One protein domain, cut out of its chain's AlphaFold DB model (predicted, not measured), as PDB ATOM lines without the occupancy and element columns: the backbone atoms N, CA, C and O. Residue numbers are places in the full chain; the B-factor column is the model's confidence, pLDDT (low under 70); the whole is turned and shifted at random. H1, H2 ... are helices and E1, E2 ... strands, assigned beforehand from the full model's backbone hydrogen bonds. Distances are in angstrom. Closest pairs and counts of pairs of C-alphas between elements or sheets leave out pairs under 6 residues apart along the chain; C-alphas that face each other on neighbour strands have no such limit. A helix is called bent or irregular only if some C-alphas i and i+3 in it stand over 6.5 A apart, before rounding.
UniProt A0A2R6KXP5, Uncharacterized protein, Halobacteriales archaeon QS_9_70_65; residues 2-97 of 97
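What this domain is: This is residues 2 to 97 of the 97 residues of an uncharacterized protein of Halobacteriales archaeon QS_9_70_65 (UniProt A0A2R6KXP5). Two long helices, H1 and H3, lie side by side and run opposite ways as one half of a rod; a four-stranded antiparallel sheet sits at one end of the pair, where H1 ends and H3 begins. The short helix H2 lies away from that sheet at the far end of the rod, in the loop that joins the sheet's two edge strands. The printed part has 96 residues with three named helices and four named strands, along the chain H1 E1 H2 E2 E3 E4 H3, and its class is mixed, helices and strands. The sheet's order is E1, E4, E3, E2. The whole is only just loose, close to extended, with a radius of gyration of the C-alphas of 18.7 A and spans of 64 by 31 by 18 A.

Where its parts are: Find C-alpha 2 at (-48.396, -56.489, -5.675); from there H1 runs through residues 2 to 21, 28.3 A long. It is irregular: C-alphas 16 and 19 are 7.3 A apart. Next come E1, residues 25 to 28, and H2, residues 37 to 44, which begins at C-alpha 37 at (-4.018, -30.400, -14.830) and spans 10.8 A. E2, residues 51 to 56, spans 16.6 A; E3, residues 61 to 66, 16.4 A; E4, residues 70 to 74, 13.9 A. H3, residues 76 to 95, runs 28.9 A to C-alpha 95 at (-51.168, -61.422, -11.178).

How they stand to each other: Look first at Gly 12 and Gly 81, the closest C-alphas of H1 and H3, 3.7 A apart: the two helices touch at a shallow tilt of 23 degrees, opposite ways. H1 only grazes the sheet, with its residues 18 to 21. E2, E3 and E4 form a meander, each strand the antiparallel neighbour of the one before; E2 and E3 are a hairpin, and so are E3 and E4. Between E2 and E3 find N 54 and O 63, 2.8 A apart; between E3 and E4, N 71 and O 64 at 2.7 A; between E4 and the edge strand E1, also antiparallel, N 27 and O 70 at 2.7 A. The sheet is twisted, its C-alphas up to 4.0 A off the best plane. H2 is not on the sheet and is apart from H1 and H3. Every O i to N i+4 pair is within hydrogen-bond range in H2 and H3; in H1, 14 of 16 are.

The domain as a whole: The two C-alphas farthest apart, those of Gly 34 and Thr 97, are 65.1 A apart. The printed part has no cut, and no link is long. The mean pLDDT of the printed part is 74.1; look for values under 70 at residue 2, residues 22 to 51, residues 67 to 69 and residue 97.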
ATOM      1  N   ALA A   2     -48.919 -57.685  -4.989       65.12
ATOM      2  CA  ALA A   2     -48.396 -56.489  -5.675       65.12
ATOM      3  C   ALA A   2     -47.207 -55.814  -4.954       65.12
ATOM      4  O   ALA A   2     -46.209 -55.502  -5.588       65.12
ATOM      5  N   GLY A   3     -47.252 -55.682  -3.620       75.50
ATOM      6  CA  GLY A   3     -46.142 -55.096  -2.850       75.50
ATOM      7  C   GLY A   3     -44.817 -55.869  -2.939       75.50
ATOM      8  O   GLY A   3     -43.756 -55.255  -2.900       75.50
ATOM      9  N   ILE A   4     -44.865 -57.196  -3.122       77.06
ATOM     10  CA  ILE A   4     -43.664 -58.036  -3.282       77.06
ATOM     11  C   ILE A   4     -43.049 -57.812  -4.666       77.06
ATOM     12  O   ILE A   4     -41.833 -57.682  -4.780       77.06
ATOM     13  N   ALA A   5     -43.882 -57.709  -5.706       77.94
ATOM     14  CA  ALA A   5     -43.414 -57.401  -7.051       77.94
ATOM     15  C   ALA A   5     -42.769 -56.008  -7.108       77.94
ATOM     16  O   ALA A   5     -41.643 -55.872  -7.578       77.94
ATOM     17  N   SER A   6     -43.420 -54.984  -6.548       84.19
ATOM     18  CA  SER A   6     -42.867 -53.624  -6.496       84.19
ATOM     19  C   SER A   6     -41.550 -53.557  -5.717       84.19
ATOM     20  O   SER A   6     -40.597 -52.933  -6.179       84.19
ATOM     21  N   ALA A   7     -41.459 -54.236  -4.567       86.25
ATOM     22  CA  ALA A   7     -40.218 -54.315  -3.797       86.25
ATOM     23  C   ALA A   7     -39.096 -55.009  -4.586       86.25
ATOM     24  O   ALA A   7     -37.962 -54.534  -4.577       86.25
ATOM     25  N   GLY A   8     -39.414 -56.080  -5.321       84.94
ATOM     26  CA  GLY A   8     -38.469 -56.759  -6.208       84.94
ATOM     27  C   GLY A   8     -37.973 -55.869  -7.354       84.94
ATOM     28  O   GLY A   8     -36.782 -55.887  -7.655       84.94
ATOM     29  N   PHE A   9     -38.833 -55.024  -7.935       88.31
ATOM     30  CA  PHE A   9     -38.415 -54.041  -8.940       88.31
ATOM     31  C   PHE A   9     -37.455 -52.992  -8.377       88.31
ATOM     32  O   PHE A   9     -36.429 -52.698  -8.995       88.31
ATOM     33  N   VAL A  10     -37.763 -52.445  -7.200       89.31
ATOM     34  CA  VAL A  10     -36.926 -51.425  -6.553       89.31
ATOM     35  C   VAL A  10     -35.572 -52.014  -6.160       89.31
ATOM     36  O   VAL A  10     -34.538 -51.501  -6.587       89.31
ATOM     37  N   LEU A  11     -35.564 -53.121  -5.411       88.31
ATOM     38  CA  LEU A  11     -34.330 -53.790  -4.989       88.31
ATOM     39  C   LEU A  11     -33.506 -54.249  -6.190       88.31
ATOM     40  O   LEU A  11     -32.294 -54.048  -6.221       88.31
ATOM     41  N   GLY A  12     -34.170 -54.809  -7.199       87.75
ATOM     42  CA  GLY A  12     -33.521 -55.276  -8.409       87.75
ATOM     43  C   GLY A  12     -32.842 -54.152  -9.191       87.75
ATOM     44  O   GLY A  12     -31.684 -54.287  -9.581       87.75
ATOM     45  N   THR A  13     -33.509 -53.007  -9.347       87.94
ATOM     46  CA  THR A  13     -32.941 -51.829 -10.027       87.94
ATOM     47  C   THR A  13     -31.752 -51.260  -9.259       87.94
ATOM     48  O   THR A  13     -30.699 -51.019  -9.850       87.94
ATOM     49  N   VAL A  14     -31.890 -51.097  -7.939       88.56
ATOM     50  CA  VAL A  14     -30.814 -50.582  -7.080       88.56
ATOM     51  C   VAL A  14     -29.585 -51.475  -7.185       88.56
ATOM     52  O   VAL A  14     -28.508 -50.989  -7.509       88.56
ATOM     53  N   LEU A  15     -29.745 -52.784  -6.988       86.88
ATOM     54  CA  LEU A  15     -28.638 -53.738  -7.027       86.88
ATOM     55  C   LEU A  15     -27.993 -53.846  -8.416       86.88
ATOM     56  O   LEU A  15     -26.782 -54.027  -8.510       86.88
ATOM     57  N   THR A  16     -28.777 -53.680  -9.486       87.75
ATOM     58  CA  THR A  16     -28.272 -53.670 -10.869       87.75
ATOM     59  C   THR A  16     -27.319 -52.513 -11.122       87.75
ATOM     60  O   THR A  16     -26.266 -52.709 -11.729       87.75
ATOM     61  N   LEU A  17     -27.672 -51.323 -10.639       83.00
ATOM     62  CA  LEU A  17     -26.924 -50.097 -10.902       83.00
ATOM     63  C   LEU A  17     -25.828 -49.826  -9.873       83.00
ATOM     64  O   LEU A  17     -24.874 -49.118 -10.187       83.00
ATOM     65  N   LEU A  18     -25.937 -50.397  -8.671       83.88
ATOM     66  CA  LEU A  18     -25.042 -50.117  -7.553       83.88
ATOM     67  C   LEU A  18     -23.549 -50.187  -7.928       83.88
ATOM     68  O   LEU A  18     -22.845 -49.226  -7.623       83.88
ATOM     69  N   PRO A  19     -23.048 -51.205  -8.661       80.19
ATOM     70  CA  PRO A  19     -21.622 -51.291  -8.998       80.19
ATOM     71  C   PRO A  19     -21.091 -50.139  -9.862       80.19
ATOM     72  O   PRO A  19     -19.895 -49.857  -9.831       80.19
ATOM     73  N   PHE A  20     -21.970 -49.463 -10.605       72.38
ATOM     74  CA  PHE A  20     -21.636 -48.323 -11.464       72.38
ATOM     75  C   PHE A  20     -21.695 -46.979 -10.729       72.38
ATOM     76  O   PHE A  20     -21.271 -45.967 -11.276       72.38
ATOM     77  N   VAL A  21     -22.244 -46.959  -9.511       70.81
ATOM     78  CA  VAL A  21     -22.425 -45.743  -8.702       70.81
ATOM     79  C   VAL A  21     -21.514 -45.767  -7.478       70.81
ATOM     80  O   VAL A  21     -20.958 -44.743  -7.089       70.81
ATOM     81  N   THR A  22     -21.322 -46.938  -6.875       65.81
ATOM     82  CA  THR A  22     -20.395 -47.138  -5.766       65.81
ATOM     83  C   THR A  22     -19.102 -47.720  -6.319       65.81
ATOM     84  O   THR A  22     -19.030 -48.918  -6.596       65.81
ATOM     85  N   GLY A  23     -18.081 -46.887  -6.507       57.53
ATOM     86  CA  GLY A  23     -16.718 -47.367  -6.718       57.53
ATOM     87  C   GLY A  23     -16.224 -47.968  -5.408       57.53
ATOM     88  O   GLY A  23     -15.937 -47.238  -4.465       57.53
ATOM     89  N   THR A  24     -16.207 -49.296  -5.287       56.91
ATOM     90  CA  THR A  24     -15.863 -49.944  -4.006       56.91
ATOM     91  C   THR A  24     -14.364 -49.951  -3.714       56.91
ATOM     92  O   THR A  24     -13.951 -50.246  -2.596       56.91
ATOM     93  N   SER A  25     -13.525 -49.626  -4.698       53.53
ATOM     94  CA  SER A  25     -12.078 -49.505  -4.522       53.53
ATOM     95  C   SER A  25     -11.496 -48.543  -5.551       53.53
ATOM     96  O   SER A  25     -11.592 -48.796  -6.753       53.53
ATOM     97  N   THR A  26     -10.878 -47.462  -5.075       52.03
ATOM     98  CA  THR A  26     -10.080 -46.549  -5.895       52.03
ATOM     99  C   THR A  26      -8.740 -47.227  -6.210       52.03
ATOM    100  O   THR A  26      -7.861 -47.288  -5.355       52.03
ATOM    101  N   LEU A  27      -8.586 -47.793  -7.411       50.50
ATOM    102  CA  LEU A  27      -7.355 -48.459  -7.875       50.50
ATOM    103  C   LEU A  27      -6.197 -47.480  -8.096       50.50
ATOM    104  O   LEU A  27      -5.035 -47.863  -7.997       50.50
ATOM    105  N   ALA A  28      -6.523 -46.232  -8.408       52.09
ATOM    106  CA  ALA A  28      -5.585 -45.131  -8.508       52.09
ATOM    107  C   ALA A  28      -6.301 -43.891  -7.987       52.09
ATOM    108  O   ALA A  28      -7.320 -43.497  -8.553       52.09
ATOM    109  N   ALA A  29      -5.803 -43.329  -6.887       52.25
ATOM    110  CA  ALA A  29      -6.192 -41.991  -6.479       52.25
ATOM    111  C   ALA A  29      -5.478 -41.000  -7.396       52.25
ATOM    112  O   ALA A  29      -4.312 -41.210  -7.740       52.25
ATOM    113  N   CYS A  30      -6.164 -39.929  -7.775       56.22
ATOM    114  CA  CYS A  30      -5.527 -38.784  -8.406       56.22
ATOM    115  C   CYS A  30      -4.385 -38.249  -7.528       56.22
ATOM    116  O   CYS A  30      -4.624 -37.466  -6.612       56.22
ATOM    117  N   ASP A  31      -3.144 -38.648  -7.808       51.94
ATOM    118  CA  ASP A  31      -1.963 -37.945  -7.318       51.94
ATOM    119  C   ASP A  31      -1.566 -36.917  -8.371       51.94
ATOM    120  O   ASP A  31      -0.757 -37.159  -9.271       51.94
ATOM    121  N   PHE A  32      -2.204 -35.752  -8.303       53.34
ATOM    122  CA  PHE A  32      -1.783 -34.609  -9.097       53.34
ATOM    123  C   PHE A  32      -0.563 -33.961  -8.453       53.34
ATOM    124  O   PHE A  32      -0.621 -32.845  -7.933       53.34
ATOM    125  N   GLY A  33       0.567 -34.660  -8.531       43.16
ATOM    126  CA  GLY A  33       1.880 -34.101  -8.262       43.16
ATOM    127  C   GLY A  33       2.158 -32.912  -9.188       43.16
ATOM    128  O   GLY A  33       2.665 -33.063 -10.294       43.16
ATOM    129  N   GLY A  34       1.816 -31.704  -8.741       48.72
ATOM    130  CA  GLY A  34       2.490 -30.462  -9.125       48.72
ATOM    131  C   GLY A  34       2.303 -29.885 -10.537       48.72
ATOM    132  O   GLY A  34       3.022 -28.941 -10.852       48.72
ATOM    133  N   ALA A  35       1.374 -30.332 -11.387       49.50
ATOM    134  CA  ALA A  35       1.243 -29.777 -12.745       49.50
ATOM    135  C   ALA A  35      -0.186 -29.346 -13.108       49.50
ATOM    136  O   ALA A  35      -1.155 -29.991 -12.725       49.50
ATOM    137  N   VAL A  36      -0.260 -28.244 -13.871       53.22
ATOM    138  CA  VAL A  36      -1.368 -27.578 -14.605       53.22
ATOM    139  C   VAL A  36      -2.744 -28.272 -14.620       53.22
ATOM    140  O   VAL A  36      -3.755 -27.602 -14.425       53.22
ATOM    141  N   TYR A  37      -2.800 -29.588 -14.809       51.38
ATOM    142  CA  TYR A  37      -4.018 -30.400 -14.830       51.38
ATOM    143  C   TYR A  37      -4.780 -30.444 -13.495       51.38
ATOM    144  O   TYR A  37      -6.004 -30.357 -13.513       51.38
ATOM    145  N   GLY A  38      -4.089 -30.471 -12.347       54.25
ATOM    146  CA  GLY A  38      -4.753 -30.403 -11.035       54.25
ATOM    147  C   GLY A  38      -5.430 -29.046 -10.789       54.25
ATOM    148  O   GLY A  38      -6.554 -28.979 -10.308       54.25
ATOM    149  N   ARG A  39      -4.792 -27.948 -11.226       55.72
ATOM    150  CA  ARG A  39      -5.357 -26.591 -11.099       55.72
ATOM    151  C   ARG A  39      -6.502 -26.320 -12.071       55.72
ATOM    152  O   ARG A  39      -7.405 -25.568 -11.732       55.72
ATOM    153  N   ALA A  40      -6.465 -26.899 -13.272       54.44
ATOM    154  CA  ALA A  40      -7.565 -26.797 -14.230       54.44
ATOM    155  C   ALA A  40      -8.827 -27.511 -13.715       54.44
ATOM    156  O   ALA A  40      -9.929 -26.988 -13.868       54.44
ATOM    157  N   TYR A  41      -8.660 -28.653 -13.041       52.78
ATOM    158  CA  TYR A  41      -9.755 -29.359 -12.381       52.78
ATOM    159  C   TYR A  41     -10.425 -28.499 -11.300       52.78
ATOM    160  O   TYR A  41     -11.638 -28.296 -11.353       52.78
ATOM    161  N   ASP A  42      -9.633 -27.912 -10.398       55.47
ATOM    162  CA  ASP A  42     -10.146 -27.052  -9.322       55.47
ATOM    163  C   ASP A  42     -10.860 -25.789  -9.839       55.47
ATOM    164  O   ASP A  42     -11.766 -25.278  -9.181       55.47
ATOM    165  N   LEU A  43     -10.459 -25.261 -11.004       54.84
ATOM    166  CA  LEU A  43     -10.980 -23.990 -11.520       54.84
ATOM    167  C   LEU A  43     -12.279 -24.113 -12.320       54.84
ATOM    168  O   LEU A  43     -13.124 -23.223 -12.244       54.84
ATOM    169  N   VAL A  44     -12.407 -25.146 -13.156       55.84
ATOM    170  CA  VAL A  44     -13.518 -25.249 -14.121       55.84
ATOM    171  C   VAL A  44     -14.323 -26.537 -13.997       55.84
ATOM    172  O   VAL A  44     -15.372 -26.638 -14.626       55.84
ATOM    173  N   GLY A  45     -13.880 -27.519 -13.204       47.50
ATOM    174  CA  GLY A  45     -14.567 -28.810 -13.074       47.50
ATOM    175  C   GLY A  45     -14.632 -29.614 -14.380       47.50
ATOM    176  O   GLY A  45     -15.431 -30.539 -14.494       47.50
ATOM    177  N   ILE A  46     -13.823 -29.253 -15.383       46.72
ATOM    178  CA  ILE A  46     -13.803 -29.902 -16.698       46.72
ATOM    179  C   ILE A  46     -12.624 -30.871 -16.753       46.72
ATOM    180  O   ILE A  46     -11.465 -30.460 -16.713       46.72
ATOM    181  N   TYR A  47     -12.935 -32.157 -16.907       52.59
ATOM    182  CA  TYR A  47     -11.971 -33.191 -17.266       52.59
ATOM    183  C   TYR A  47     -11.899 -33.368 -18.796       52.59
ATOM    184  O   TYR A  47     -12.943 -33.356 -19.455       52.59
ATOM    185  N   PRO A  48     -10.708 -33.575 -19.393       50.69
ATOM    186  CA  PRO A  48     -10.582 -34.091 -20.759       50.69
ATOM    187  C   PRO A  48     -11.150 -35.528 -20.854       50.69
ATOM    188  O   PRO A  48     -11.314 -36.179 -19.822       50.69
ATOM    189  N   PRO A  49     -11.487 -36.041 -22.054       51.12
ATOM    190  CA  PRO A  49     -12.296 -37.253 -22.238       51.12
ATOM    191  C   PRO A  49     -11.592 -38.505 -21.683       51.12
ATOM    192  O   PRO A  49     -10.813 -39.148 -22.378       51.12
ATOM    193  N   GLY A  50     -11.856 -38.826 -20.413       53.38
ATOM    194  CA  GLY A  50     -11.243 -39.937 -19.670       53.38
ATOM    195  C   GLY A  50     -12.247 -40.923 -19.070       53.38
ATOM    196  O   GLY A  50     -11.842 -41.907 -18.452       53.38
ATOM    197  N   TYR A  51     -13.552 -40.699 -19.270       63.53
ATOM    198  CA  TYR A  51     -14.579 -41.650 -18.851       63.53
ATOM    199  C   TYR A  51     -14.441 -42.936 -19.657       63.53
ATOM    200  O   TYR A  51     -14.652 -42.965 -20.870       63.53
ATOM    201  N   SER A  52     -14.086 -44.012 -18.969       72.81
ATOM    202  CA  SER A  52     -14.007 -45.344 -19.551       72.81
ATOM    203  C   SER A  52     -14.734 -46.324 -18.651       72.81
ATOM    204  O   SER A  52     -14.699 -46.209 -17.428       72.81
ATOM    205  N   VAL A  53     -15.422 -47.281 -19.264       78.06
ATOM    206  CA  VAL A  53     -16.079 -48.388 -18.570       78.06
ATOM    207  C   VAL A  53     -15.693 -49.661 -19.303       78.06
ATOM    208  O   VAL A  53     -15.845 -49.760 -20.520       78.06
ATOM    209  N   ARG A  54     -15.186 -50.641 -18.563       84.88
ATOM    210  CA  ARG A  54     -14.817 -51.960 -19.067       84.88
ATOM    211  C   ARG A  54     -15.412 -53.026 -18.165       84.88
ATOM    212  O   ARG A  54     -15.175 -53.041 -16.960       84.88
ATOM    213  N   ILE A  55     -16.141 -53.951 -18.774       86.31
ATOM    214  CA  ILE A  55     -16.757 -55.079 -18.080       86.31
ATOM    215  C   ILE A  55     -15.908 -56.330 -18.322       86.31
ATOM    216  O   ILE A  55     -15.708 -56.729 -19.468       86.31
ATOM    217  N   ALA A  56     -15.418 -56.942 -17.245       88.31
ATOM    218  CA  ALA A  56     -14.700 -58.212 -17.271       88.31
ATOM    219  C   ALA A  56     -15.650 -59.335 -16.832       88.31
ATOM    220  O   ALA A  56     -15.752 -59.672 -15.652       88.31
ATOM    221  N   TRP A  57     -16.386 -59.896 -17.794       87.00
ATOM    222  CA  TRP A  57     -17.390 -60.938 -17.540       87.00
ATOM    223  C   TRP A  57     -16.802 -62.239 -16.981       87.00
ATOM    224  O   TRP A  57     -17.472 -62.942 -16.236       87.00
ATOM    225  N   ASN A  58     -15.550 -62.550 -17.313       91.50
ATOM    226  CA  ASN A  58     -14.810 -63.697 -16.782       91.50
ATOM    227  C   ASN A  58     -14.530 -63.578 -15.275       91.50
ATOM    228  O   ASN A  58     -14.489 -64.584 -14.576       91.50
ATOM    229  N   GLU A  59     -14.338 -62.355 -14.784       88.88
ATOM    230  CA  GLU A  59     -14.008 -62.058 -13.385       88.88
ATOM    231  C   GLU A  59     -15.223 -61.571 -12.591       88.88
ATOM    232  O   GLU A  59     -15.156 -61.452 -11.371       88.88
ATOM    233  N   MET A  60     -16.346 -61.316 -13.269       91.31
ATOM    234  CA  MET A  60     -17.544 -60.699 -12.694       91.31
ATOM    235  C   MET A  60     -17.238 -59.341 -12.051       91.31
ATOM    236  O   MET A  60     -17.731 -59.028 -10.967       91.31
ATOM    237  N   MET A  61     -16.443 -58.519 -12.742       88.38
ATOM    238  CA  MET A  61     -16.012 -57.199 -12.276       88.38
ATOM    239  C   MET A  61     -16.284 -56.119 -13.327       88.38
ATOM    240  O   MET A  61     -16.187 -56.356 -14.535       88.38
ATOM    241  N   VAL A  62     -16.583 -54.907 -12.865       84.69
ATOM    242  CA  VAL A  62     -16.585 -53.693 -13.681       84.69
ATOM    243  C   VAL A  62     -15.441 -52.787 -13.248       84.69
ATOM    244  O   VAL A  62     -15.241 -52.523 -12.064       84.69
ATOM    245  N   TYR A  63     -14.700 -52.314 -14.242       83.00
ATOM    246  CA  TYR A  63     -13.665 -51.304 -14.114       83.00
ATOM    247  C   TYR A  63     -14.214 -50.035 -14.740       83.00
ATOM    248  O   TYR A  63     -14.642 -50.062 -15.897       83.00
ATOM    249  N   TRP A  64     -14.209 -48.930 -14.015       75.19
ATOM    250  CA  TRP A  64     -14.629 -47.657 -14.578       75.19
ATOM    251  C   TRP A  64     -13.742 -46.525 -14.093       75.19
ATOM    252  O   TRP A  64     -13.137 -46.615 -13.034       75.19
ATOM    253  N   SER A  65     -13.623 -45.474 -14.888       73.12
ATOM    254  CA  SER A  65     -12.924 -44.261 -14.493       73.12
ATOM    255  C   SER A  65     -13.858 -43.075 -14.627       73.12
ATOM    256  O   SER A  65     -14.545 -42.937 -15.641       73.12
ATOM    257  N   ASP A  66     -13.867 -42.213 -13.613       70.12
ATOM    258  CA  ASP A  66     -14.527 -40.902 -13.663       70.12
ATOM    259  C   ASP A  66     -13.653 -39.833 -14.353       70.12
ATOM    260  O   ASP A  66     -13.946 -38.642 -14.278       70.12
ATOM    261  N   GLY A  67     -12.574 -40.262 -15.018       64.88
ATOM    262  CA  GLY A  67     -11.521 -39.413 -15.566       64.88
ATOM    263  C   GLY A  67     -10.364 -39.188 -14.592       64.88
ATOM    264  O   GLY A  67      -9.246 -38.979 -15.049       64.88
ATOM    265  N   CYS A  68     -10.599 -39.304 -13.282       66.00
ATOM    266  CA  CYS A  68      -9.630 -39.024 -12.223       66.00
ATOM    267  C   CYS A  68      -9.196 -40.293 -11.492       66.00
ATOM    268  O   CYS A  68      -8.025 -40.665 -11.466       66.00
ATOM    269  N   ASN A  69     -10.165 -40.986 -10.918       69.94
ATOM    270  CA  ASN A  69      -9.966 -42.185 -10.143       69.94
ATOM    271  C   ASN A  69     -10.345 -43.397 -10.987       69.94
ATOM    272  O   ASN A  69     -11.334 -43.393 -11.728       69.94
ATOM    273  N   GLY A  70      -9.541 -44.449 -10.881       72.56
ATOM    274  CA  GLY A  70      -9.926 -45.773 -11.355       72.56
ATOM    275  C   GLY A  70     -10.747 -46.464 -10.277       72.56
ATOM    276  O   GLY A  70     -10.307 -46.536  -9.137       72.56
ATOM    277  N   HIS A  71     -11.905 -46.997 -10.629       77.00
ATOM    278  CA  HIS A  71     -12.826 -47.680  -9.733       77.00
ATOM    279  C   HIS A  71     -12.992 -49.130 -10.158       77.00
ATOM    280  O   HIS A  71     -13.068 -49.440 -11.351       77.00
ATOM    281  N   VAL A  72     -13.083 -50.014  -9.171       82.75
ATOM    282  CA  VAL A  72     -13.423 -51.420  -9.387       82.75
ATOM    283  C   VAL A  72     -14.565 -51.828  -8.479       82.75
ATOM    284  O   VAL A  72     -14.548 -51.564  -7.272       82.75
ATOM    285  N   SER A  73     -15.540 -52.500  -9.084       85.31
ATOM    286  CA  SER A  73     -16.733 -52.979  -8.403       85.31
ATOM    287  C   SER A  73     -17.113 -54.376  -8.880       85.31
ATOM    288  O   SER A  73     -16.987 -54.712 -10.058       85.31
ATOM    289  N   SER A  74     -17.596 -55.200  -7.953       88.19
ATOM    290  CA  SER A  74     -18.142 -56.525  -8.258       88.19
ATOM    291  C   SER A  74     -19.476 -56.414  -8.992       88.19
ATOM    292  O   SER A  74     -20.307 -55.578  -8.641       88.19
ATOM    293  N   LEU A  75     -19.708 -57.283  -9.977       89.44
ATOM    294  CA  LEU A  75     -20.975 -57.403 -10.710       89.44
ATOM    295  C   LEU A  75     -21.969 -58.360 -10.048       89.44
ATOM    296  O   LEU A  75     -23.109 -58.455 -10.498       89.44
ATOM    297  N   TRP A  76     -21.589 -59.055  -8.973       89.75
ATOM    298  CA  TRP A  76     -22.506 -59.931  -8.236       89.75
ATOM    299  C   TRP A  76     -23.782 -59.232  -7.748       89.75
ATOM    300  O   TRP A  76     -24.855 -59.815  -7.917       89.75
ATOM    301  N   PRO A  77     -23.729 -57.988  -7.223       89.19
ATOM    302  CA  PRO A  77     -24.934 -57.218  -6.945       89.19
ATOM    303  C   PRO A  77     -25.822 -57.085  -8.181       89.19
ATOM    304  O   PRO A  77     -27.022 -57.314  -8.079       89.19
ATOM    305  N   SER A  78     -25.249 -56.834  -9.363       89.69
ATOM    306  CA  SER A  78     -26.041 -56.721 -10.586       89.69
ATOM    307  C   SER A  78     -26.688 -58.033 -11.008       89.69
ATOM    308  O   SER A  78     -27.845 -58.031 -11.415       89.69
ATOM    309  N   VAL A  79     -25.997 -59.164 -10.852       90.81
ATOM    310  CA  VAL A  79     -26.579 -60.494 -11.109       90.81
ATOM    311  C   VAL A  79     -27.778 -60.747 -10.200       90.81
ATOM    312  O   VAL A  79     -28.846 -61.147 -10.667       90.81
ATOM    313  N   VAL A  80     -27.623 -60.479  -8.904       92.25
ATOM    314  CA  VAL A  80     -28.702 -60.634  -7.924       92.25
ATOM    315  C   VAL A  80     -29.842 -59.656  -8.224       92.25
ATOM    316  O   VAL A  80     -31.011 -60.034  -8.171       92.25
ATOM    317  N   GLY A  81     -29.520 -58.421  -8.607       90.69
ATOM    318  CA  GLY A  81     -30.491 -57.404  -8.991       90.69
ATOM    319  C   GLY A  81     -31.340 -57.821 -10.192       90.69
ATOM    320  O   GLY A  81     -32.568 -57.740 -10.140       90.69
ATOM    321  N   ILE A  82     -30.708 -58.360 -11.235       91.25
ATOM    322  CA  ILE A  82     -31.395 -58.904 -12.413       91.25
ATOM    323  C   ILE A  82     -32.303 -60.076 -12.023       91.25
ATOM    324  O   ILE A  82     -33.434 -60.155 -12.506       91.25
ATOM    325  N   ALA A  83     -31.867 -60.956 -11.117       92.88
ATOM    326  CA  ALA A  83     -32.705 -62.050 -10.627       92.88
ATOM    327  C   ALA A  83     -33.959 -61.535  -9.895       92.88
ATOM    328  O   ALA A  83     -35.058 -62.044 -10.127       92.88
ATOM    329  N   PHE A  84     -33.828 -60.488  -9.075       90.69
ATOM    330  CA  PHE A  84     -34.976 -59.836  -8.436       90.69
ATOM    331  C   PHE A  84     -35.924 -59.191  -9.450       90.69
ATOM    332  O   PHE A  84     -37.138 -59.347  -9.314       90.69
ATOM    333  N   LEU A  85     -35.397 -58.526 -10.484       92.19
ATOM    334  CA  LEU A  85     -36.210 -57.956 -11.565       92.19
ATOM    335  C   LEU A  85     -36.983 -59.041 -12.318       92.19
ATOM    336  O   LEU A  85     -38.183 -58.896 -12.547       92.19
ATOM    337  N   ALA A  86     -36.323 -60.148 -12.660       91.81
ATOM    338  CA  ALA A  86     -36.957 -61.274 -13.335       91.81
ATOM    339  C   ALA A  86     -38.056 -61.906 -12.465       91.81
ATOM    340  O   ALA A  86     -39.170 -62.127 -12.941       91.81
ATOM    341  N   ALA A  87     -37.784 -62.137 -11.178       90.00
ATOM    342  CA  ALA A  87     -38.775 -62.662 -10.242       90.00
ATOM    343  C   ALA A  87     -39.975 -61.713 -10.088       90.00
ATOM    344  O   ALA A  87     -41.124 -62.155 -10.139       90.00
ATOM    345  N   ALA A  88     -39.726 -60.408  -9.964       89.81
ATOM    346  CA  ALA A  88     -40.770 -59.394  -9.887       89.81
ATOM    347  C   ALA A  88     -41.630 -59.357 -11.156       89.81
ATOM    348  O   ALA A  88     -42.856 -59.312 -11.061       89.81
ATOM    349  N   ALA A  89     -41.009 -59.445 -12.336       88.94
ATOM    350  CA  ALA A  89     -41.712 -59.495 -13.612       88.94
ATOM    351  C   ALA A  89     -42.604 -60.743 -13.729       88.94
ATOM    352  O   ALA A  89     -43.763 -60.628 -14.128       88.94
ATOM    353  N   VAL A  90     -42.108 -61.917 -13.324       91.00
ATOM    354  CA  VAL A  90     -42.887 -63.167 -13.328       91.00
ATOM    355  C   VAL A  90     -44.075 -63.083 -12.369       91.00
ATOM    356  O   VAL A  90     -45.187 -63.453 -12.746       91.00
ATOM    357  N   ILE A  91     -43.874 -62.571 -11.152       88.50
ATOM    358  CA  ILE A  91     -44.959 -62.386 -10.177       88.50
ATOM    359  C   ILE A  91     -45.999 -61.411 -10.728       88.50
ATOM    360  O   ILE A  91     -47.189 -61.711 -10.692       88.50
ATOM    361  N   SER A  92     -45.573 -60.273 -11.280       86.25
ATOM    362  CA  SER A  92     -46.481 -59.307 -11.901       86.25
ATOM    363  C   SER A  92     -47.274 -59.928 -13.046       86.25
ATOM    364  O   SER A  92     -48.488 -59.759 -13.089       86.25
ATOM    365  N   TYR A  93     -46.631 -60.690 -13.935       87.75
ATOM    366  CA  TYR A  93     -47.305 -61.375 -15.039       87.75
ATOM    367  C   TYR A  93     -48.374 -62.358 -14.540       87.75
ATOM    368  O   TYR A  93     -49.506 -62.339 -15.016       87.75
ATOM    369  N   ARG A  94     -48.053 -63.156 -13.515       86.19
ATOM    370  CA  ARG A  94     -48.985 -64.104 -12.877       86.19
ATOM    371  C   ARG A  94     -50.158 -63.447 -12.150       86.19
ATOM    372  O   ARG A  94     -51.126 -64.129 -11.864       86.19
ATOM    373  N   LEU A  95     -50.065 -62.165 -11.801       82.25
ATOM    374  CA  LEU A  95     -51.168 -61.422 -11.178       82.25
ATOM    375  C   LEU A  95     -52.130 -60.810 -12.205       82.25
ATOM    376  O   LEU A  95     -53.228 -60.411 -11.830       82.25
ATOM    377  N   HIS A  96     -51.704 -60.703 -13.465       73.38
ATOM    378  CA  HIS A  96     -52.478 -60.111 -14.561       73.38
ATOM    379  C   HIS A  96     -52.916 -61.151 -15.609       73.38
ATOM    380  O   HIS A  96     -53.495 -60.778 -16.627       73.38
ATOM    381  N   THR A  97     -52.631 -62.435 -15.368       62.78
ATOM    382  CA  THR A  97     -53.121 -63.598 -16.128       62.78
ATOM    383  C   THR A  97     -53.941 -64.484 -15.211       62.78
ATOM    384  O   THR A  97     -54.922 -65.070 -15.713       62.78
TER     385      THR A  97